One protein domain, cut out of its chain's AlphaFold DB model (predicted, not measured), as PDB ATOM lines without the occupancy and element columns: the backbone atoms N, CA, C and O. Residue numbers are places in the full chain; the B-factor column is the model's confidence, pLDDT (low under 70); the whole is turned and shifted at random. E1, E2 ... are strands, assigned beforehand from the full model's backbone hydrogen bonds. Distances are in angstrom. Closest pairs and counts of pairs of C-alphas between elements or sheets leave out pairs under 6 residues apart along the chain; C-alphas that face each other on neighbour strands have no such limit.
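What this domain is: This is residues 316 to 476 of the 651 residues of an uncharacterized protein of Pirellulimonas nuda (UniProt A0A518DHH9). The chain is wound in stacked turns, a solenoid of roughly triangular outline whose three sides are parallel sheets. Turn after turn adds one strand to each side, E1, E2, E3, then E4, E5, E6, and so on to E13, E14, E15, with E16 and E17 as a last, partial turn. A long loop, residues 410 to 423, lies between E10 and E11. The printed part has 161 residues with 17 named strands, E1 to E17 in order along the chain, and no named helix: the class is all strand. The whole is compact, with a radius of gyration of the C-alphas of 14.6 A and spans of 38 by 35 by 30 A.

How they stand to each other: The first sheet runs E1 (residues 321 to 327), E4 (345 to 351), E7 (373 to 379), E10 (404 to 409), E13 (438 to 442), E16 (464 to 467), all parallel. Between E1 and E4, N 346 and O 321 are within hydrogen-bond range at 2.9 A. The second sheet, twisted, runs E2 (332 to 336), E5 (357 to 362), E8 (387 to 392), E11 (424 to 429), E14 (452 to 456), E17 (471 to 475), all parallel; between E2 and E5, N 336 and O 361 are 2.8 A apart. These two form a sandwich, two sheets face to face, their facing parts 8.2 A centre to centre and their strands at 42 degrees. The closest C-alphas of E10 and E11 are those of Gly 409 and Ala 425, 5.3 A apart. The third sheet runs E3 (340 to 342), E6 (366 to 368), E9 (396 to 398), E12 (432 to 435), E15 (459 to 461), all parallel; between E3 and E6, N 367 and O 340 are 2.8 A apart. E2 and E3 are apart. E11 runs on into E12 across a break of 2 residues at 93 degrees, and E14 into E15 at 99 degrees.

Where its parts are: E1 begins at C-alpha 321, (174.173, 158.580, 147.965), and is 19.3 A long; E4 is 19.6 A, E7 and E5 17.3 A each. E11 is 16.6 A, E8 16.5 A and E10 16.0 A. E17, 13.5 A, ends at C-alpha 475, (201.830, 147.315, 144.161).

The domain as a whole: The two C-alphas farthest apart, those of Ala 316 and Ser 449, are 41.5 A apart. The printed part has no cut. The link E10 to E11, 14 residues, is long; E7 to E8 and E13 to E14 are short, and the other links are tight. The mean pLDDT of the printed part is 88.6; residues 316 to 319, 412 to 417 and 463 are under 70.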
ATOM      1  N   ALA A 316     165.646 151.402 146.046       57.34
ATOM      2  CA  ALA A 316     165.074 151.971 144.831       57.34
ATOM      3  C   ALA A 316     166.189 152.604 143.972       57.34
ATOM      4  O   ALA A 316     166.667 153.690 144.299       57.34
ATOM      5  N   ALA A 317     166.552 151.930 142.874       50.56
ATOM      6  CA  ALA A 317     167.674 152.166 141.945       50.56
ATOM      7  C   ALA A 317     167.778 153.557 141.263       50.56
ATOM      8  O   ALA A 317     168.406 153.706 140.225       50.56
ATOM      9  N   THR A 318     167.142 154.597 141.793       56.38
ATOM     10  CA  THR A 318     167.288 155.982 141.318       56.38
ATOM     11  C   THR A 318     167.847 156.917 142.383       56.38
ATOM     12  O   THR A 318     168.164 158.065 142.066       56.38
ATOM     13  N   ALA A 319     167.964 156.458 143.635       59.34
ATOM     14  CA  ALA A 319     168.398 157.298 144.738       59.34
ATOM     15  C   ALA A 319     169.906 157.201 144.982       59.34
ATOM     16  O   ALA A 319     170.369 156.223 145.563       59.34
ATOM     17  N   THR A 320     170.666 158.230 144.599       73.88
ATOM     18  CA  THR A 320     172.129 158.245 144.750       73.88
ATOM     19  C   THR A 320     172.556 158.788 146.115       73.88
ATOM     20  O   THR A 320     172.063 159.817 146.586       73.88
ATOM     21  N   GLY A 321     173.481 158.091 146.775       75.50
ATOM     22  CA  GLY A 321     174.173 158.580 147.965       75.50
ATOM     23  C   GLY A 321     175.611 158.943 147.625       75.50
ATOM     24  O   GLY A 321     176.296 158.189 146.944       75.50
ATOM     25  N   VAL A 322     176.089 160.098 148.082       85.88
ATOM     26  CA  VAL A 322     177.493 160.482 147.916       85.88
ATOM     27  C   VAL A 322     178.092 160.800 149.276       85.88
ATOM     28  O   VAL A 322     177.659 161.749 149.928       85.88
ATOM     29  N   LEU A 323     179.101 160.035 149.692       91.31
ATOM     30  CA  LEU A 323     179.881 160.313 150.898       91.31
ATOM     31  C   LEU A 323     181.215 160.953 150.517       91.31
ATOM     32  O   LEU A 323     181.973 160.391 149.730       91.31
ATOM     33  N   ARG A 324     181.498 162.135 151.078       87.69
ATOM     34  CA  ARG A 324     182.718 162.904 150.793       87.69
ATOM     35  C   ARG A 324     183.326 163.497 152.062       87.69
ATOM     36  O   ARG A 324     182.950 164.610 152.427       87.69
ATOM     37  N   PRO A 325     184.279 162.851 152.749       91.75
ATOM     38  CA  PRO A 325     185.081 163.548 153.737       91.75
ATOM     39  C   PRO A 325     185.697 164.808 153.118       91.75
ATOM     40  O   PRO A 325     186.230 164.770 152.007       91.75
ATOM     41  N   PHE A 326     185.536 165.935 153.805       90.81
ATOM     42  CA  PHE A 326     185.968 167.248 153.353       90.81
ATOM     43  C   PHE A 326     187.010 167.807 154.312       90.81
ATOM     44  O   PHE A 326     186.735 167.952 155.504       90.81
ATOM     45  N   LEU A 327     188.172 168.170 153.777       92.44
ATOM     46  CA  LEU A 327     189.300 168.671 154.550       92.44
ATOM     47  C   LEU A 327     189.589 170.132 154.213       92.44
ATOM     48  O   LEU A 327     189.667 170.512 153.049       92.44
ATOM     49  N   ASP A 328     189.765 170.960 155.237       90.88
ATOM     50  CA  ASP A 328     190.137 172.376 155.130       90.88
ATOM     51  C   ASP A 328     191.500 172.695 155.765       90.88
ATOM     52  O   ASP A 328     191.929 173.850 155.769       90.88
ATOM     53  N   VAL A 329     192.209 171.663 156.229       91.56
ATOM     54  CA  VAL A 329     193.562 171.741 156.784       91.56
ATOM     55  C   VAL A 329     194.529 171.002 155.865       91.56
ATOM     56  O   VAL A 329     194.285 169.857 155.490       91.56
ATOM     57  N   ASP A 330     195.624 171.669 155.503       95.06
ATOM     58  CA  ASP A 330     196.673 171.090 154.665       95.06
ATOM     59  C   ASP A 330     197.393 169.942 155.381       95.06
ATOM     60  O   ASP A 330     197.738 170.057 156.559       95.06
ATOM     61  N   GLY A 331     197.575 168.824 154.679       94.38
ATOM     62  CA  GLY A 331     198.062 167.567 155.249       94.38
ATOM     63  C   GLY A 331     197.079 166.912 156.225       94.38
ATOM     64  O   GLY A 331     197.469 166.019 156.976       94.38
ATOM     65  N   GLY A 332     195.824 167.373 156.265       94.44
ATOM     66  CA  GLY A 332     194.786 166.790 157.104       94.44
ATOM     67  C   GLY A 332     194.421 165.369 156.670       94.44
ATOM     68  O   GLY A 332     194.581 164.999 155.506       94.44
ATOM     69  N   ALA A 333     193.865 164.606 157.610       94.50
ATOM     70  CA  ALA A 333     193.329 163.272 157.379       94.50
ATOM     71  C   ALA A 333     191.974 163.117 158.083       94.50
ATOM     72  O   ALA A 333     191.801 163.610 159.203       94.50
ATOM     73  N   ILE A 334     191.027 162.427 157.445       93.31
ATOM     74  CA  ILE A 334     189.776 161.983 158.074       93.31
ATOM     75  C   ILE A 334     189.710 160.460 158.035       93.31
ATOM     76  O   ILE A 334     189.943 159.861 156.993       93.31
ATOM     77  N   VAL A 335     189.335 159.848 159.154       93.44
ATOM     78  CA  VAL A 335     189.163 158.400 159.291       93.44
ATOM     79  C   VAL A 335     187.682 158.054 159.423       93.44
ATOM     80  O   VAL A 335     186.970 158.607 160.269       93.44
ATOM     81  N   ILE A 336     187.237 157.116 158.590       93.81
ATOM     82  CA  ILE A 336     185.914 156.499 158.585       93.81
ATOM     83  C   ILE A 336     186.103 154.991 158.795       93.81
ATOM     84  O   ILE A 336     186.405 154.240 157.871       93.81
ATOM     85  N   ASP A 337     185.914 154.542 160.034       94.06
ATOM     86  CA  ASP A 337     186.048 153.128 160.425       94.06
ATOM     87  C   ASP A 337     184.771 152.304 160.178       94.06
ATOM     88  O   ASP A 337     184.722 151.107 160.446       94.06
ATOM     89  N   ASN A 338     183.714 152.961 159.710       95.94
ATOM     90  CA  ASN A 338     182.398 152.376 159.509       95.94
ATOM     91  C   ASN A 338     182.353 151.486 158.256       95.94
ATOM     92  O   ASN A 338     182.836 151.924 157.210       95.94
ATOM     93  N   PRO A 339     181.705 150.304 158.309       96.81
ATOM     94  CA  PRO A 339     181.339 149.553 157.117       96.81
ATOM     95  C   PRO A 339     180.465 150.387 156.178       96.81
ATOM     96  O   PRO A 339     179.587 151.130 156.632       96.81
ATOM     97  N   ILE A 340     180.672 150.236 154.872       95.31
ATOM     98  CA  ILE A 340     179.939 150.963 153.832       95.31
ATOM     99  C   ILE A 340     179.187 149.979 152.938       95.31
ATOM    100  O   ILE A 340     179.764 149.027 152.422       95.31
ATOM    101  N   GLU A 341     177.906 150.238 152.689       93.81
ATOM    102  CA  GLU A 341     177.101 149.478 151.731       93.81
ATOM    103  C   GLU A 341     176.658 150.364 150.561       93.81
ATOM    104  O   GLU A 341     175.947 151.354 150.749       93.81
ATOM    105  N   PHE A 342     177.042 149.992 149.338       90.25
ATOM    106  CA  PHE A 342     176.631 150.675 148.113       90.25
ATOM    107  C   PHE A 342     175.352 150.066 147.550       90.25
ATOM    108  O   PHE A 342     175.358 148.939 147.061       90.25
ATOM    109  N   TYR A 343     174.271 150.838 147.563       88.12
ATOM    110  CA  TYR A 343     173.050 150.553 146.806       88.12
ATOM    111  C   TYR A 343     172.946 151.429 145.555       88.12
ATOM    112  O   TYR A 343     172.387 150.983 144.557       88.12
ATOM    113  N   ALA A 344     173.487 152.649 145.614       84.12
ATOM    114  CA  ALA A 344     173.760 153.520 144.473       84.12
ATOM    115  C   ALA A 344     174.621 154.722 144.906       84.12
ATOM    116  O   ALA A 344     174.528 155.202 146.040       84.12
ATOM    117  N   GLY A 345     175.377 155.286 143.964       84.88
ATOM    118  CA  GLY A 345     176.163 156.503 144.160       84.88
ATOM    119  C   GLY A 345     177.642 156.250 144.459       84.88
ATOM    120  O   GLY A 345     178.186 155.214 144.090       84.88
ATOM    121  N   ASN A 346     178.308 157.237 145.067       87.00
ATOM    122  CA  ASN A 346     179.766 157.375 144.996       87.00
ATOM    123  C   ASN A 346     180.406 157.605 146.367       87.00
ATOM    124  O   ASN A 346     179.851 158.281 147.238       87.00
ATOM    125  N   LEU A 347     181.639 157.139 146.504       91.88
ATOM    126  CA  LEU A 347     182.515 157.441 147.626       91.88
ATOM    127  C   LEU A 347     183.650 158.333 147.147       91.88
ATOM    128  O   LEU A 347     184.100 158.228 146.011       91.88
ATOM    129  N   GLY A 348     184.146 159.220 147.994       90.56
ATOM    130  CA  GLY A 348     185.352 159.957 147.661       90.56
ATOM    131  C   GLY A 348     185.846 160.808 148.802       90.56
ATOM    132  O   GLY A 348     185.294 160.749 149.888       90.56
ATOM    133  N   VAL A 349     186.852 161.628 148.533       92.19
ATOM    134  CA  VAL A 349     187.423 162.621 149.454       92.19
ATOM    135  C   VAL A 349     187.602 163.940 148.718       92.19
ATOM    136  O   VAL A 349     187.891 163.925 147.527       92.19
ATOM    137  N   GLN A 350     187.436 165.073 149.401       90.94
ATOM    138  CA  GLN A 350     187.601 166.404 148.819       90.94
ATOM    139  C   GLN A 350     188.390 167.332 149.753       90.94
ATOM    140  O   GLN A 350     188.134 167.393 150.952       90.94
ATOM    141  N   GLY A 351     189.293 168.132 149.192       91.06
ATOM    142  CA  GLY A 351     189.942 169.235 149.899       91.06
ATOM    143  C   GLY A 351     189.314 170.594 149.594       91.06
ATOM    144  O   GLY A 351     188.734 170.812 148.526       91.06
ATOM    145  N   ALA A 352     189.478 171.555 150.499       90.81
ATOM    146  CA  ALA A 352     189.297 172.970 150.200       90.81
ATOM    147  C   ALA A 352     190.278 173.408 149.100       90.81
ATOM    148  O   ALA A 352     191.378 172.877 148.983       90.81
ATOM    149  N   SER A 353     189.930 174.417 148.303       90.06
ATOM    150  CA  SER A 353     190.824 174.923 147.246       90.06
ATOM    151  C   SER A 353     192.093 175.606 147.780       90.06
ATOM    152  O   SER A 353     192.973 175.963 147.006       90.06
ATOM    153  N   THR A 354     192.191 175.818 149.093       92.44
ATOM    154  CA  THR A 354     193.318 176.481 149.760       92.44
ATOM    155  C   THR A 354     194.375 175.520 150.298       92.44
ATOM    156  O   THR A 354     195.383 175.995 150.813       92.44
ATOM    157  N   ILE A 355     194.147 174.205 150.233       93.69
ATOM    158  CA  ILE A 355     195.072 173.198 150.772       93.69
ATOM    159  C   ILE A 355     195.796 172.457 149.648       93.69
ATOM    160  O   ILE A 355     195.267 172.350 148.542       93.69
ATOM    161  N   ALA A 356     197.007 171.969 149.908       94.50
ATOM    162  CA  ALA A 356     197.842 171.308 148.912       94.50
ATOM    163  C   ALA A 356     197.750 169.783 148.997       94.50
ATOM    164  O   ALA A 356     197.893 169.111 147.983       94.50
ATOM    165  N   SER A 357     197.502 169.226 150.178       95.56
ATOM    166  CA  SER A 357     197.439 167.782 150.398       95.56
ATOM    167  C   SER A 357     196.377 167.410 151.424       95.56
ATOM    168  O   SER A 357     196.114 168.173 152.354       95.56
ATOM    169  N   PHE A 358     195.745 166.254 151.243       96.31
ATOM    170  CA  PHE A 358     194.748 165.717 152.169       96.31
ATOM    171  C   PHE A 358     194.537 164.221 151.950       96.31
ATOM    172  O   PHE A 358     194.728 163.713 150.840       96.31
ATOM    173  N   SER A 359     194.083 163.527 152.993       96.31
ATOM    174  CA  SER A 359     193.736 162.112 152.904       96.31
ATOM    175  C   SER A 359     192.408 161.748 153.565       96.31
ATOM    176  O   SER A 359     191.906 162.444 154.451       96.31
ATOM    177  N   ALA A 360     191.839 160.626 153.128       96.31
ATOM    178  CA  ALA A 360     190.777 159.941 153.849       96.31
ATOM    179  C   ALA A 360     191.064 158.441 153.953       96.31
ATOM    180  O   ALA A 360     191.441 157.811 152.964       96.31
ATOM    181  N   ASP A 361     190.827 157.893 155.142       95.88
ATOM    182  CA  ASP A 361     191.028 156.486 155.467       95.88
ATOM    183  C   ASP A 361     189.670 155.819 155.689       95.88
ATOM    184  O   ASP A 361     188.902 156.235 156.554       95.88
ATOM    185  N   PHE A 362     189.377 154.787 154.906       96.06
ATOM    186  CA  PHE A 362     188.173 153.968 154.997       96.06
ATOM    187  C   PHE A 362     188.566 152.572 155.473       96.06
ATOM    188  O   PHE A 362     188.989 151.737 154.677       96.06
ATOM    189  N   ASN A 363     188.473 152.333 156.782       95.00
ATOM    190  CA  ASN A 363     188.958 151.090 157.396       95.00
ATOM    191  C   ASN A 363     187.883 150.004 157.505       95.00
ATOM    192  O   ASN A 363     188.226 148.838 157.679       95.00
ATOM    193  N   GLY A 364     186.603 150.378 157.442       95.69
ATOM    194  CA  GLY A 364     185.501 149.420 157.432       95.69
ATOM    195  C   GLY A 364     185.349 148.733 156.077       95.69
ATOM    196  O   GLY A 364     185.716 149.293 155.043       95.69
ATOM    197  N   ASP A 365     184.772 147.532 156.087       95.81
ATOM    198  CA  ASP A 365     184.498 146.779 154.863       95.81
ATOM    199  C   ASP A 365     183.510 147.521 153.959       95.81
ATOM    200  O   ASP A 365     182.544 148.144 154.414       95.81
ATOM    201  N   ILE A 366     183.723 147.403 152.655       94.44
ATOM    202  CA  ILE A 366     182.865 147.947 151.615       94.44
ATOM    203  C   ILE A 366     182.116 146.796 150.949       94.44
ATOM    204  O   ILE A 366     182.706 145.888 150.370       94.44
ATOM    205  N   THR A 367     180.787 146.850 150.972       93.81
ATOM    206  CA  THR A 367     179.941 145.877 150.279       93.81
ATOM    207  C   THR A 367     179.151 146.535 149.158       93.81
ATOM    208  O   THR A 367     178.377 147.467 149.380       93.81
ATOM    209  N   ILE A 368     179.281 146.007 147.949       90.88
ATOM    210  CA  ILE A 368     178.532 146.438 146.773       90.88
ATOM    211  C   ILE A 368     177.252 145.605 146.691       90.88
ATOM    212  O   ILE A 368     177.286 144.383 146.542       90.88
ATOM    213  N   LYS A 369     176.105 146.269 146.833       88.00
ATOM    214  CA  LYS A 369     174.755 145.688 146.730       88.00
ATOM    215  C   LYS A 369     174.023 146.131 145.457       88.00
ATOM    216  O   LYS A 369     172.896 145.698 145.229       88.00
ATOM    217  N   SER A 370     174.631 147.009 144.662       76.69
ATOM    218  CA  SER A 370     174.089 147.544 143.413       76.69
ATOM    219  C   SER A 370     174.544 146.740 142.200       76.69
ATOM    220  O   SER A 370     175.655 146.227 142.198       76.69
ATOM    221  N   ALA A 371     173.723 146.735 141.147       70.56
ATOM    222  CA  ALA A 371     174.101 146.293 139.799       70.56
ATOM    223  C   ALA A 371     174.801 147.392 138.974       70.56
ATOM    224  O   ALA A 371     175.069 147.233 137.784       70.56
ATOM    225  N   GLU A 372     175.000 148.563 139.581       76.06
ATOM    226  CA  GLU A 372     175.475 149.767 138.912       76.06
ATOM    227  C   GLU A 372     176.971 149.986 139.125       76.06
ATOM    228  O   GLU A 372     177.630 149.353 139.953       76.06
ATOM    229  N   GLN A 373     177.499 150.927 138.352       84.94
ATOM    230  CA  GLN A 373     178.843 151.430 138.526       84.94
ATOM    231  C   GLN A 373     178.990 152.150 139.875       84.94
ATOM    232  O   GLN A 373     178.208 153.041 140.207       84.94
ATOM    233  N   VAL A 374     180.034 151.787 140.612       87.00
ATOM    234  CA  VAL A 374     180.451 152.408 141.867       87.00
ATOM    235  C   VAL A 374     181.705 153.229 141.602       87.00
ATOM    236  O   VAL A 374     182.759 152.674 141.285       87.00
ATOM    237  N   ASP A 375     181.601 154.550 141.753       89.50
ATOM    238  CA  ASP A 375     182.767 155.425 141.653       89.50
ATOM    239  C   ASP A 375     183.383 155.682 143.031       89.50
ATOM    240  O   ASP A 375     182.714 156.110 143.980       89.50
ATOM    241  N   VAL A 376     184.695 155.494 143.095       91.69
ATOM    242  CA  VAL A 376     185.556 155.838 144.219       91.69
ATOM    243  C   VAL A 376     186.499 156.957 143.776       91.69
ATOM    244  O   VAL A 376     187.320 156.772 142.879       91.69
ATOM    245  N   ILE A 377     186.354 158.141 144.370       90.75
ATOM    246  CA  ILE A 377     186.852 159.393 143.791       90.75
ATOM    247  C   ILE A 377     187.845 160.089 144.728       90.75
ATOM    248  O   ILE A 377     187.470 160.637 145.768       90.75
ATOM    249  N   ALA A 378     189.110 160.158 144.321       91.25
ATOM    250  CA  ALA A 378     190.106 161.036 144.932       91.25
ATOM    251  C   ALA A 378     189.963 162.449 144.334       91.25
ATOM    252  O   ALA A 378     190.561 162.777 143.304       91.25
ATOM    253  N   GLN A 379     189.093 163.275 144.935       88.44
ATOM    254  CA  GLN A 379     188.623 164.503 144.298       88.44
ATOM    255  C   GLN A 379     189.594 165.673 144.454       88.44
ATOM    256  O   GLN A 379     189.829 166.146 145.561       88.44
ATOM    257  N   ILE A 380     190.059 166.222 143.329       88.81
ATOM    258  CA  ILE A 380     190.977 167.374 143.266       88.81
ATOM    259  C   ILE A 380     190.278 168.567 142.615       88.81
ATOM    260  O   ILE A 380     189.602 168.404 141.598       88.81
ATOM    261  N   ASN A 381     190.425 169.770 143.178       86.75
ATOM    262  CA  ASN A 381     189.843 170.990 142.614       86.75
ATOM    263  C   ASN A 381     190.560 171.430 141.331       86.75
ATOM    264  O   ASN A 381     191.784 171.398 141.238       86.75
ATOM    265  N   THR A 382     189.803 171.913 140.345       83.88
ATOM    266  CA  THR A 382     190.395 172.496 139.135       83.88
ATOM    267  C   THR A 382     191.069 173.836 139.446       83.88
ATOM    268  O   THR A 382     190.622 174.600 140.303       83.88
ATOM    269  N   GLY A 383     192.166 174.130 138.745       83.69
ATOM    270  CA  GLY A 383     192.913 175.386 138.900       83.69
ATOM    271  C   GLY A 383     193.810 175.474 140.141       83.69
ATOM    272  O   GLY A 383     194.448 176.507 140.342       83.69
ATOM    273  N   VAL A 384     193.894 174.414 140.950       86.31
ATOM    274  CA  VAL A 384     194.813 174.312 142.092       86.31
ATOM    275  C   VAL A 384     195.532 172.970 142.020       86.31
ATOM    276  O   VAL A 384     194.893 171.950 141.789       86.31
ATOM    277  N   ALA A 385     196.853 172.968 142.196       91.62
ATOM    278  CA  ALA A 385     197.616 171.728 142.309       91.62
ATOM    279  C   ALA A 385     197.375 171.125 143.697       91.62
ATOM    280  O   ALA A 385     197.659 171.784 144.700       91.62
ATOM    281  N   GLN A 386     196.827 169.910 143.753       93.31
ATOM    282  CA  GLN A 386     196.584 169.210 145.016       93.31
ATOM    283  C   GLN A 386     196.963 167.731 144.927       93.31
ATOM    284  O   GLN A 386     196.861 167.118 143.864       93.31
ATOM    285  N   GLY A 387     197.350 167.173 146.071       94.69
ATOM    286  CA  GLY A 387     197.525 165.750 146.317       94.69
ATOM    287  C   GLY A 387     196.353 165.189 147.121       94.69
ATOM    288  O   GLY A 387     196.158 165.588 148.269       94.69
ATOM    289  N   ALA A 388     195.586 164.273 146.536       95.81
ATOM    290  CA  ALA A 388     194.501 163.570 147.216       95.81
ATOM    291  C   ALA A 388     194.878 162.103 147.435       95.81
ATOM    292  O   ALA A 388     195.159 161.403 146.464       95.81
ATOM    293  N   THR A 389     194.830 161.623 148.678       96.44
ATOM    294  CA  THR A 389     195.068 160.205 148.997       96.44
ATOM    295  C   THR A 389     193.817 159.568 149.590       96.44
ATOM    296  O   THR A 389     193.209 160.096 150.520       96.44
ATOM    297  N   LEU A 390     193.442 158.405 149.074       96.75
ATOM    298  CA  LEU A 390     192.338 157.599 149.569       96.75
ATOM    299  C   LEU A 390     192.858 156.225 149.992       96.75
ATOM    300  O   LEU A 390     193.352 155.472 149.158       96.75
ATOM    301  N   ASN A 391     192.734 155.885 151.269       97.06
ATOM    302  CA  ASN A 391     193.136 154.584 151.790       97.06
ATOM    303  C   ASN A 391     191.899 153.708 151.992       97.06
ATOM    304  O   ASN A 391     191.024 154.065 152.775       97.06
ATOM    305  N   LEU A 392     191.821 152.577 151.291       96.38
ATOM    306  CA  LEU A 392     190.774 151.568 151.450       96.38
ATOM    307  C   LEU A 392     191.369 150.377 152.210       96.38
ATOM    308  O   LEU A 392     192.051 149.517 151.644       96.38
ATOM    309  N   GLY A 393     191.159 150.423 153.525       95.50
ATOM    310  CA  GLY A 393     191.697 149.510 154.525       95.50
ATOM    311  C   GLY A 393     190.985 148.162 154.568       95.50
ATOM    312  O   GLY A 393     191.653 147.130 154.620       95.50
ATOM    313  N   GLY A 394     189.650 148.207 154.567       94.94
ATOM    314  CA  GLY A 394     188.772 147.040 154.658       94.94
ATOM    315  C   GLY A 394     188.612 146.286 153.339       94.94
ATOM    316  O   GLY A 394     189.082 146.728 152.286       94.94
ATOM    317  N   ASP A 395     187.928 145.148 153.406       95.19
ATOM    318  CA  ASP A 395     187.664 144.317 152.232       95.19
ATOM    319  C   ASP A 395     186.597 144.971 151.340       95.19
ATOM    320  O   ASP A 395     185.638 145.566 151.834       95.19
ATOM    321  N   ILE A 396     186.729 144.840 150.017       93.38
ATOM    322  CA  ILE A 396     185.703 145.255 149.052       93.38
ATOM    323  C   ILE A 396     185.072 144.000 148.466       93.38
ATOM    324  O   ILE A 396     185.759 143.209 147.825       93.38
ATOM    325  N   SER A 397     183.766 143.814 148.642       92.69
ATOM    326  CA  SER A 397     183.085 142.601 148.176       92.69
ATOM    327  C   SER A 397     181.718 142.843 147.540       92.69
ATOM    328  O   SER A 397     181.073 143.867 147.768       92.69
ATOM    329  N   GLY A 398     181.244 141.867 146.762       90.12
ATOM    330  CA  GLY A 398     179.874 141.820 146.246       90.12
ATOM    331  C   GLY A 398     179.745 142.229 144.779       90.12
ATOM    332  O   GLY A 398     180.539 141.821 143.934       90.12
ATOM    333  N   GLY A 399     178.700 142.996 144.477       82.88
ATOM    334  CA  GLY A 399     178.297 143.323 143.112       82.88
ATOM    335  C   GLY A 399     177.588 142.168 142.406       82.88
ATOM    336  O   GLY A 399     177.223 141.157 143.006       82.88
ATOM    337  N   ASP A 400     177.377 142.352 141.111       80.81
ATOM    338  CA  ASP A 400     176.822 141.396 140.162       80.81
ATOM    339  C   ASP A 400     177.586 141.461 138.824       80.81
ATOM    340  O   ASP A 400     178.579 142.176 138.688       80.81
ATOM    341  N   ALA A 401     177.107 140.733 137.816       74.75
ATOM    342  CA  ALA A 401     177.737 140.686 136.497       74.75
ATOM    343  C   ALA A 401     177.727 142.028 135.726       74.75
ATOM    344  O   ALA A 401     178.370 142.119 134.683       74.75
ATOM    345  N   ALA A 402     177.002 143.052 136.187       78.38
ATOM    346  CA  ALA A 402     176.966 144.384 135.577       78.38
ATOM    347  C   ALA A 402     177.776 145.430 136.363       78.38
ATOM    348  O   ALA A 402     178.071 146.506 135.841       78.38
ATOM    349  N   SER A 403     178.180 145.113 137.593       82.75
ATOM    350  CA  SER A 403     178.825 146.051 138.513       82.75
ATOM    351  C   SER A 403     180.217 146.470 138.036       82.75
ATOM    352  O   SER A 403     181.030 145.639 137.648       82.75
ATOM    353  N   VAL A 404     180.536 147.761 138.083       87.75
ATOM    354  CA  VAL A 404     181.880 148.263 137.747       87.75
ATOM    355  C   VAL A 404     182.410 149.046 138.931       87.75
ATOM    356  O   VAL A 404     181.768 150.004 139.352       87.75
ATOM    357  N   VAL A 405     183.580 148.679 139.450       91.75
ATOM    358  CA  VAL A 405     184.278 149.496 140.451       91.75
ATOM    359  C   VAL A 405     185.256 150.389 139.717       91.75
ATOM    360  O   VAL A 405     186.239 149.913 139.146       91.75
ATOM    361  N   ARG A 406     184.985 151.694 139.714       92.56
ATOM    362  CA  ARG A 406     185.846 152.671 139.056       92.56
ATOM    363  C   ARG A 406     186.544 153.559 140.074       92.56
ATOM    364  O   ARG A 406     185.905 154.297 140.818       92.56
ATOM    365  N   PHE A 407     187.869 153.549 140.036       94.00
ATOM    366  CA  PHE A 407     188.715 154.504 140.736       94.00
ATOM    367  C   PHE A 407     188.959 155.710 139.835       94.00
ATOM    368  O   PHE A 407     189.434 155.558 138.712       94.00
ATOM    369  N   VAL A 408     188.634 156.905 140.320       90.44
ATOM    370  CA  VAL A 408     188.733 158.157 139.563       90.44
ATOM    371  C   VAL A 408     189.597 159.143 140.334       90.44
ATOM    372  O   VAL A 408     189.401 159.342 141.534       90.44
ATOM    373  N   GLY A 409     190.515 159.814 139.645       84.19
ATOM    374  CA  GLY A 409     191.191 160.990 140.184       84.19
ATOM    375  C   GLY A 409     190.720 162.263 139.483       84.19
ATOM    376  O   GLY A 409     190.492 162.274 138.274       84.19
ATOM    377  N   GLY A 410     190.548 163.337 140.254       81.19
ATOM    378  CA  GLY A 410     190.022 164.608 139.749       81.19
ATOM    379  C   GLY A 410     188.559 164.865 140.111       81.19
ATOM    380  O   GLY A 410     188.047 164.368 141.106       81.19
ATOM    381  N   GLN A 411     187.874 165.718 139.361       74.81
ATOM    382  CA  GLN A 411     186.472 166.066 139.600       74.81
ATOM    383  C   GLN A 411     185.525 164.890 139.314       74.81
ATOM    384  O   GLN A 411     185.831 164.011 138.510       74.81
ATOM    385  N   GLN A 412     184.324 164.924 139.908       64.62
ATOM    386  CA  GLN A 412     183.257 163.983 139.548       64.62
ATOM    387  C   GLN A 412     182.942 164.047 138.045       64.62
ATOM    388  O   GLN A 412     183.110 165.084 137.393       64.62
ATOM    389  N   THR A 413     182.482 162.927 137.496       49.53
ATOM    390  CA  THR A 413     182.191 162.777 136.070       49.53
ATOM    391  C   THR A 413     181.242 163.855 135.539       49.53
ATOM    392  O   THR A 413     180.215 164.167 136.137       49.53
ATOM    393  N   GLY A 414     181.613 164.459 134.402       48.94
ATOM    394  CA  GLY A 414     180.850 165.523 133.732       48.94
ATOM    395  C   GLY A 414     181.408 166.945 133.890       48.94
ATOM    396  O   GLY A 414     180.963 167.846 133.179       48.94
ATOM    397  N   ALA A 415     182.404 167.167 134.754       54.41
ATOM    398  CA  ALA A 415     183.119 168.441 134.815       54.41
ATOM    399  C   ALA A 415     184.160 168.534 133.682       54.41
ATOM    400  O   ALA A 415     185.139 167.793 133.655       54.41
ATOM    401  N   ALA A 416     183.960 169.452 132.735       51.19
ATOM    402  CA  ALA A 416     184.942 169.732 131.693       51.19
ATOM    403  C   ALA A 416     186.095 170.570 132.271       51.19
ATOM    404  O   ALA A 416     185.923 171.757 132.548       51.19
ATOM    405  N   GLY A 417     187.273 169.972 132.448       65.56
ATOM    406  CA  GLY A 417     188.474 170.708 132.834       65.56
ATOM    407  C   GLY A 417     189.672 169.801 133.087       65.56
ATOM    408  O   GLY A 417     189.543 168.778 133.744       65.56
ATOM    409  N   SER A 418     190.839 170.203 132.582       77.31
ATOM    410  CA  SER A 418     192.117 169.634 133.016       77.31
ATOM    411  C   SER A 418     192.357 169.954 134.484       77.31
ATOM    412  O   SER A 418     192.087 171.081 134.919       77.31
ATOM    413  N   LEU A 419     192.956 169.022 135.218       85.12
ATOM    414  CA  LEU A 419     193.570 169.343 136.502       85.12
ATOM    415  C   LEU A 419     194.775 170.279 136.303       85.12
ATOM    416  O   LEU A 419     195.352 170.364 135.214       85.12
ATOM    417  N   GLN A 420     195.109 171.038 137.348       87.88
ATOM    418  CA  GLN A 420     196.268 171.931 137.349       87.88
ATOM    419  C   GLN A 420     197.552 171.098 137.396       87.88
ATOM    420  O   GLN A 420     197.632 170.167 138.191       87.88
ATOM    421  N   ALA A 421     198.563 171.469 136.604       88.44
ATOM    422  CA  ALA A 421     199.847 170.766 136.588       88.44
ATOM    423  C   ALA A 421     200.472 170.666 137.994       88.44
ATOM    424  O   ALA A 421     200.505 171.665 138.722       88.44
ATOM    425  N   GLY A 422     201.000 169.488 138.333       88.75
ATOM    426  CA  GLY A 422     201.494 169.139 139.664       88.75
ATOM    427  C   GLY A 422     200.424 168.551 140.588       88.75
ATOM    428  O   GLY A 422     200.644 168.504 141.797       88.75
ATOM    429  N   SER A 423     199.268 168.151 140.051       92.56
ATOM    430  CA  SER A 423     198.237 167.442 140.821       92.56
ATOM    431  C   SER A 423     198.537 165.947 140.885       92.56
ATOM    432  O   SER A 423     199.095 165.379 139.951       92.56
ATOM    433  N   SER A 424     198.111 165.276 141.950       92.88
ATOM    434  CA  SER A 424     198.254 163.823 142.077       92.88
ATOM    435  C   SER A 424     197.085 163.216 142.842       92.88
ATOM    436  O   SER A 424     196.659 163.761 143.860       92.88
ATOM    437  N   ALA A 425     196.594 162.068 142.389       95.56
ATOM    438  CA  ALA A 425     195.635 161.265 143.140       95.56
ATOM    439  C   ALA A 425     196.227 159.890 143.440       95.56
ATOM    440  O   ALA A 425     196.809 159.262 142.558       95.56
ATOM    441  N   GLU A 426     196.037 159.412 144.662       96.25
ATOM    442  CA  GLU A 426     196.441 158.078 145.087       96.25
ATOM    443  C   GLU A 426     195.253 157.337 145.700       96.25
ATOM    444  O   GLU A 426     194.551 157.879 146.553       96.25
ATOM    445  N   VAL A 427     195.045 156.088 145.287       97.12
ATOM    446  CA  VAL A 427     194.107 155.156 145.918       97.12
ATOM    447  C   VAL A 427     194.878 153.919 146.361       97.12
ATOM    448  O   VAL A 427     195.487 153.233 145.544       97.12
ATOM    449  N   ASN A 428     194.862 153.631 147.656       97.06
ATOM    450  CA  ASN A 428     195.570 152.505 148.253       97.06
ATOM    451  C   ASN A 428     194.568 151.401 148.599       97.06
ATOM    452  O   ASN A 428     193.629 151.642 149.352       97.06
ATOM    453  N   LEU A 429     194.773 150.206 148.050       96.38
ATOM    454  CA  LEU A 429     193.932 149.024 148.236       96.38
ATOM    455  C   LEU A 429     194.687 148.001 149.089       96.38
ATOM    456  O   LEU A 429     195.584 147.313 148.587       96.38
ATOM    457  N   SER A 430     194.348 147.902 150.377       95.94
ATOM    458  CA  SER A 430     195.033 146.984 151.299       95.94
ATOM    459  C   SER A 430     194.226 145.757 151.710       95.94
ATOM    460  O   SER A 430     194.843 144.763 152.088       95.94
ATOM    461  N   GLY A 431     192.894 145.816 151.640       93.69
ATOM    462  CA  GLY A 431     192.018 144.672 151.907       93.69
ATOM    463  C   GLY A 431     191.955 143.669 150.751       93.69
ATOM    464  O   GLY A 431     192.604 143.838 149.712       93.69
ATOM    465  N   ALA A 432     191.154 142.621 150.922       94.25
ATOM    466  CA  ALA A 432     190.770 141.715 149.849       94.25
ATOM    467  C   ALA A 432     189.656 142.347 149.002       94.25
ATOM    468  O   ALA A 432     188.615 142.747 149.518       94.25
ATOM    469  N   ASN A 433     189.874 142.450 147.692       93.44
ATOM    470  CA  ASN A 433     188.940 143.071 146.757       93.44
ATOM    471  C   ASN A 433     188.371 141.988 145.830       93.44
ATOM    472  O   ASN A 433     189.059 141.564 144.906       93.44
ATOM    473  N   THR A 434     187.139 141.538 146.077       90.38
ATOM    474  CA  THR A 434     186.486 140.434 145.352       90.38
ATOM    475  C   THR A 434     185.087 140.829 144.877       90.38
ATOM    476  O   THR A 434     184.120 140.803 145.641       90.38
ATOM    477  N   TYR A 435     184.954 141.180 143.600       84.31
ATOM    478  CA  TYR A 435     183.682 141.590 142.992       84.31
ATOM    479  C   TYR A 435     183.586 141.148 141.526       84.31
ATOM    480  O   TYR A 435     184.583 140.814 140.901       84.31
ATOM    481  N   LEU A 436     182.362 141.072 140.992       75.44
ATOM    482  CA  LEU A 436     182.019 140.110 139.929       75.44
ATOM    483  C   LEU A 436     182.245 140.520 138.459       75.44
ATOM    484  O   LEU A 436     182.010 139.675 137.598       75.44
ATOM    485  N   ASN A 437     182.625 141.756 138.121       84.06
ATOM    486  CA  ASN A 437     182.677 142.165 136.705       84.06
ATOM    487  C   ASN A 437     183.946 142.920 136.281       84.06
ATOM    488  O   ASN A 437     184.779 142.335 135.591       84.06
ATOM    489  N   SER A 438     184.118 144.208 136.607       89.00
ATOM    490  CA  SER A 438     185.331 144.918 136.159       89.00
ATOM    491  C   SER A 438     185.801 146.036 137.085       89.00
ATOM    492  O   SER A 438     185.025 146.653 137.817       89.00
ATOM    493  N   THR A 439     187.118 146.241 137.072       94.19
ATOM    494  CA  THR A 439     187.827 147.319 137.754       94.19
ATOM    495  C   THR A 439     188.280 148.290 136.687       94.19
ATOM    496  O   THR A 439     188.965 147.898 135.744       94.19
ATOM    497  N   GLN A 440     187.964 149.563 136.858       94.88
ATOM    498  CA  GLN A 440     188.485 150.610 135.997       94.88
ATOM    499  C   GLN A 440     189.304 151.601 136.820       94.88
ATOM    500  O   GLN A 440     188.866 152.064 137.868       94.88
ATOM    501  N   ILE A 441     190.487 151.944 136.329       95.69
ATOM    502  CA  ILE A 441     191.339 152.991 136.884       95.69
ATOM    503  C   ILE A 441     191.357 154.127 135.866       95.69
ATOM    504  O   ILE A 441     191.914 153.977 134.780       95.69
ATOM    505  N   ASP A 442     190.693 155.231 136.206       93.31
ATOM    506  CA  ASP A 442     190.371 156.319 135.287       93.31
ATOM    507  C   ASP A 442     191.183 157.591 135.586       93.31
ATOM    508  O   ASP A 442     190.859 158.376 136.483       93.31
ATOM    509  N   GLY A 443     192.259 157.781 134.815       91.50
ATOM    510  CA  GLY A 443     193.152 158.940 134.875       91.50
ATOM    511  C   GLY A 443     192.793 160.080 133.914       91.50
ATOM    512  O   GLY A 443     193.559 161.035 133.800       91.50
ATOM    513  N   ALA A 444     191.643 160.035 133.228       88.12
ATOM    514  CA  ALA A 444     191.371 160.872 132.051       88.12
ATOM    515  C   ALA A 444     191.411 162.403 132.273       88.12
ATOM    516  O   ALA A 444     191.506 163.160 131.306       88.12
ATOM    517  N   GLN A 445     191.319 162.888 133.518       87.06
ATOM    518  CA  GLN A 445     191.395 164.324 133.834       87.06
ATOM    519  C   GLN A 445     192.819 164.843 134.085       87.06
ATOM    520  O   GLN A 445     193.029 166.063 134.130       87.06
ATOM    521  N   PHE A 446     193.787 163.943 134.258       88.06
ATOM    522  CA  PHE A 446     195.194 164.299 134.393       88.06
ATOM    523  C   PHE A 446     195.825 164.602 133.033       88.06
ATOM    524  O   PHE A 446     195.327 164.195 131.984       88.06
ATOM    525  N   GLN A 447     196.921 165.363 133.050       83.50
ATOM    526  CA  GLN A 447     197.681 165.720 131.855       83.50
ATOM    527  C   GLN A 447     199.182 165.710 132.143       83.50
ATOM    528  O   GLN A 447     199.627 165.962 133.263       83.50
ATOM    529  N   GLY A 448     199.980 165.510 131.096       84.50
ATOM    530  CA  GLY A 448     201.434 165.587 131.199       84.50
ATOM    531  C   GLY A 448     202.009 164.448 132.040       84.50
ATOM    532  O   GLY A 448     201.867 163.291 131.673       84.50
ATOM    533  N   SER A 449     202.714 164.786 133.122       85.00
ATOM    534  CA  SER A 449     203.334 163.816 134.040       85.00
ATOM    535  C   SER A 449     202.481 163.488 135.266       85.00
ATOM    536  O   SER A 449     202.920 162.704 136.106       85.00
ATOM    537  N   ASP A 450     201.327 164.135 135.413       91.19
ATOM    538  CA  ASP A 450     200.440 163.930 136.552       91.19
ATOM    539  C   ASP A 450     199.623 162.650 136.348       91.19
ATOM    540  O   ASP A 450     199.254 162.323 135.220       91.19
ATOM    541  N   LEU A 451     199.353 161.917 137.430       92.25
ATOM    542  CA  LEU A 451     198.759 160.583 137.356       92.25
ATOM    543  C   LEU A 451     197.739 160.345 138.474       92.25
ATOM    544  O   LEU A 451     197.911 160.805 139.609       92.25
ATOM    545  N   LEU A 452     196.735 159.521 138.165       96.06
ATOM    546  CA  LEU A 452     196.047 158.707 139.167       96.06
ATOM    547  C   LEU A 452     196.894 157.461 139.437       96.06
ATOM    548  O   LEU A 452     197.132 156.677 138.525       96.06
ATOM    549  N   THR A 453     197.315 157.244 140.680       97.38
ATOM    550  CA  THR A 453     198.024 156.027 141.089       97.38
ATOM    551  C   THR A 453     197.122 155.143 141.938       97.38
ATOM    552  O   THR A 453     196.608 155.584 142.961       97.38
ATOM    553  N   VAL A 454     196.975 153.876 141.559       97.62
ATOM    554  CA  VAL A 454     196.375 152.837 142.399       97.62
ATOM    555  C   VAL A 454     197.481 151.928 142.917       97.62
ATOM    556  O   VAL A 454     198.201 151.307 142.131       97.62
ATOM    557  N   ASN A 455     197.618 151.859 144.240       97.56
ATOM    558  CA  ASN A 455     198.576 150.994 144.919       97.56
ATOM    559  C   ASN A 455     197.855 149.778 145.496       97.56
ATOM    560  O   ASN A 455     197.038 149.914 146.404       97.56
ATOM    561  N   LEU A 456     198.193 148.588 145.012       97.38
ATOM    562  CA  LEU A 456     197.685 147.330 145.542       97.38
ATOM    563  C   LEU A 456     198.685 146.726 146.539       97.38
ATOM    564  O   LEU A 456     199.824 146.408 146.185       97.38
ATOM    565  N   SER A 457     198.254 146.540 147.783       96.88
ATOM    566  CA  SER A 457     198.986 145.769 148.801       96.88
ATOM    567  C   SER A 457     198.183 144.589 149.354       96.88
ATOM    568  O   SER A 457     198.772 143.719 149.988       96.88
ATOM    569  N   GLY A 458     196.866 144.563 149.128       95.75
ATOM    570  CA  GLY A 458     195.994 143.418 149.393       95.75
ATOM    571  C   GLY A 458     195.855 142.495 148.180       95.75
ATOM    572  O   GLY A 458     196.795 142.339 147.401       95.75
ATOM    573  N   SER A 459     194.676 141.904 147.987       95.31
ATOM    574  CA  SER A 459     194.359 141.112 146.791       95.31
ATOM    575  C   SER A 459     193.296 141.789 145.935       95.31
ATOM    576  O   SER A 459     192.439 142.504 146.452       95.31
ATOM    577  N   LEU A 460     193.346 141.564 144.627       94.56
ATOM    578  CA  LEU A 460     192.297 141.933 143.688       94.56
ATOM    579  C   LEU A 460     191.929 140.703 142.859       94.56
ATOM    580  O   LEU A 460     192.740 140.229 142.069       94.56
ATOM    581  N   ASP A 461     190.715 140.206 143.076       91.12
ATOM    582  CA  ASP A 461     190.105 139.078 142.378       91.12
ATOM    583  C   ASP A 461     188.850 139.556 141.654       91.12
ATOM    584  O   ASP A 461     187.815 139.842 142.263       91.12
ATOM    585  N   ASN A 462     188.990 139.757 140.348       76.69
ATOM    586  CA  ASN A 462     187.960 140.337 139.508       76.69
ATOM    587  C   ASN A 462     188.179 139.959 138.041       76.69
ATOM    588  O   ASN A 462     189.315 139.824 137.596       76.69
ATOM    589  N   SER A 463     187.091 139.898 137.277       69.81
ATOM    590  CA  SER A 463     187.095 139.365 135.923       69.81
ATOM    591  C   SER A 463     187.800 140.227 134.875       69.81
ATOM    592  O   SER A 463     188.201 139.688 133.860       69.81
ATOM    593  N   ASN A 464     187.965 141.543 135.054       91.12
ATOM    594  CA  ASN A 464     188.743 142.381 134.125       91.12
ATOM    595  C   ASN A 464     189.270 143.654 134.796       91.12
ATOM    596  O   ASN A 464     188.592 144.252 135.636       91.12
ATOM    597  N   ILE A 465     190.443 144.124 134.364       95.75
ATOM    598  CA  ILE A 465     191.038 145.389 134.813       95.75
ATOM    599  C   ILE A 465     191.312 146.277 133.601       95.75
ATOM    600  O   ILE A 465     191.957 145.851 132.649       95.75
ATOM    601  N   THR A 466     190.893 147.537 133.666       96.69
ATOM    602  CA  THR A 466     191.200 148.550 132.651       96.69
ATOM    603  C   THR A 466     191.939 149.719 133.287       96.69
ATOM    604  O   THR A 466     191.422 150.348 134.210       96.69
ATOM    605  N   ILE A 467     193.125 150.042 132.776       97.69
ATOM    606  CA  ILE A 467     193.961 151.167 133.206       97.69
ATOM    607  C   ILE A 467     193.985 152.188 132.072       97.69
ATOM    608  O   ILE A 467     194.611 151.936 131.045       97.69
ATOM    609  N   THR A 468     193.309 153.325 132.237       96.00
ATOM    610  CA  THR A 468     193.221 154.343 131.177       96.00
ATOM    611  C   THR A 468     194.469 155.230 131.111       96.00
ATOM    612  O   THR A 468     195.352 155.157 131.968       96.00
ATOM    613  N   ASP A 469     194.544 156.092 130.093       93.12
ATOM    614  CA  ASP A 469     195.578 157.123 129.978       93.12
ATOM    615  C   ASP A 469     195.763 157.909 131.287       93.12
ATOM    616  O   ASP A 469     194.804 158.265 131.977       93.12
ATOM    617  N   ASN A 470     197.018 158.231 131.604       93.69
ATOM    618  CA  ASN A 470     197.413 158.950 132.822       93.69
ATOM    619  C   ASN A 470     196.980 158.263 134.137       93.69
ATOM    620  O   ASN A 470     196.904 158.903 135.190       93.69
ATOM    621  N   ALA A 471     196.722 156.957 134.098       96.31
ATOM    622  CA  ALA A 471     196.623 156.118 135.279       96.31
ATOM    623  C   ALA A 471     197.839 155.194 135.413       96.31
ATOM    624  O   ALA A 471     198.417 154.733 134.429       96.31
ATOM    625  N   LEU A 472     198.209 154.904 136.656       97.62
ATOM    626  CA  LEU A 472     199.244 153.956 137.039       97.62
ATOM    627  C   LEU A 472     198.656 152.948 138.021       97.62
ATOM    628  O   LEU A 472     198.170 153.333 139.082       97.62
ATOM    629  N   MET A 473     198.773 151.662 137.713       97.81
ATOM    630  CA  MET A 473     198.578 150.599 138.692       97.81
ATOM    631  C   MET A 473     199.931 150.022 139.090       97.81
ATOM    632  O   MET A 473     200.724 149.647 138.227       97.81
ATOM    633  N   LYS A 474     200.188 149.932 140.392       97.94
ATOM    634  CA  LYS A 474     201.380 149.286 140.948       97.94
ATOM    635  C   LYS A 474     201.048 148.606 142.266       97.94
ATOM    636  O   LYS A 474     199.960 148.774 142.808       97.94
ATOM    637  N   GLY A 475     201.998 147.874 142.827       95.06
ATOM    638  CA  GLY A 475     201.830 147.315 144.161       95.06
ATOM    639  C   GLY A 475     203.134 146.866 144.786       95.06
ATOM    640  O   GLY A 475     204.160 146.756 144.121       95.06
ATOM    641  N   THR A 476     203.103 146.638 146.093       93.81
ATOM    642  CA  THR A 476     204.209 146.026 146.838       93.81
ATOM    643  C   THR A 476     203.621 144.946 147.726       93.81
ATOM    644  O   THR A 476     202.976 145.250 148.725       93.81
TER     645      THR A 476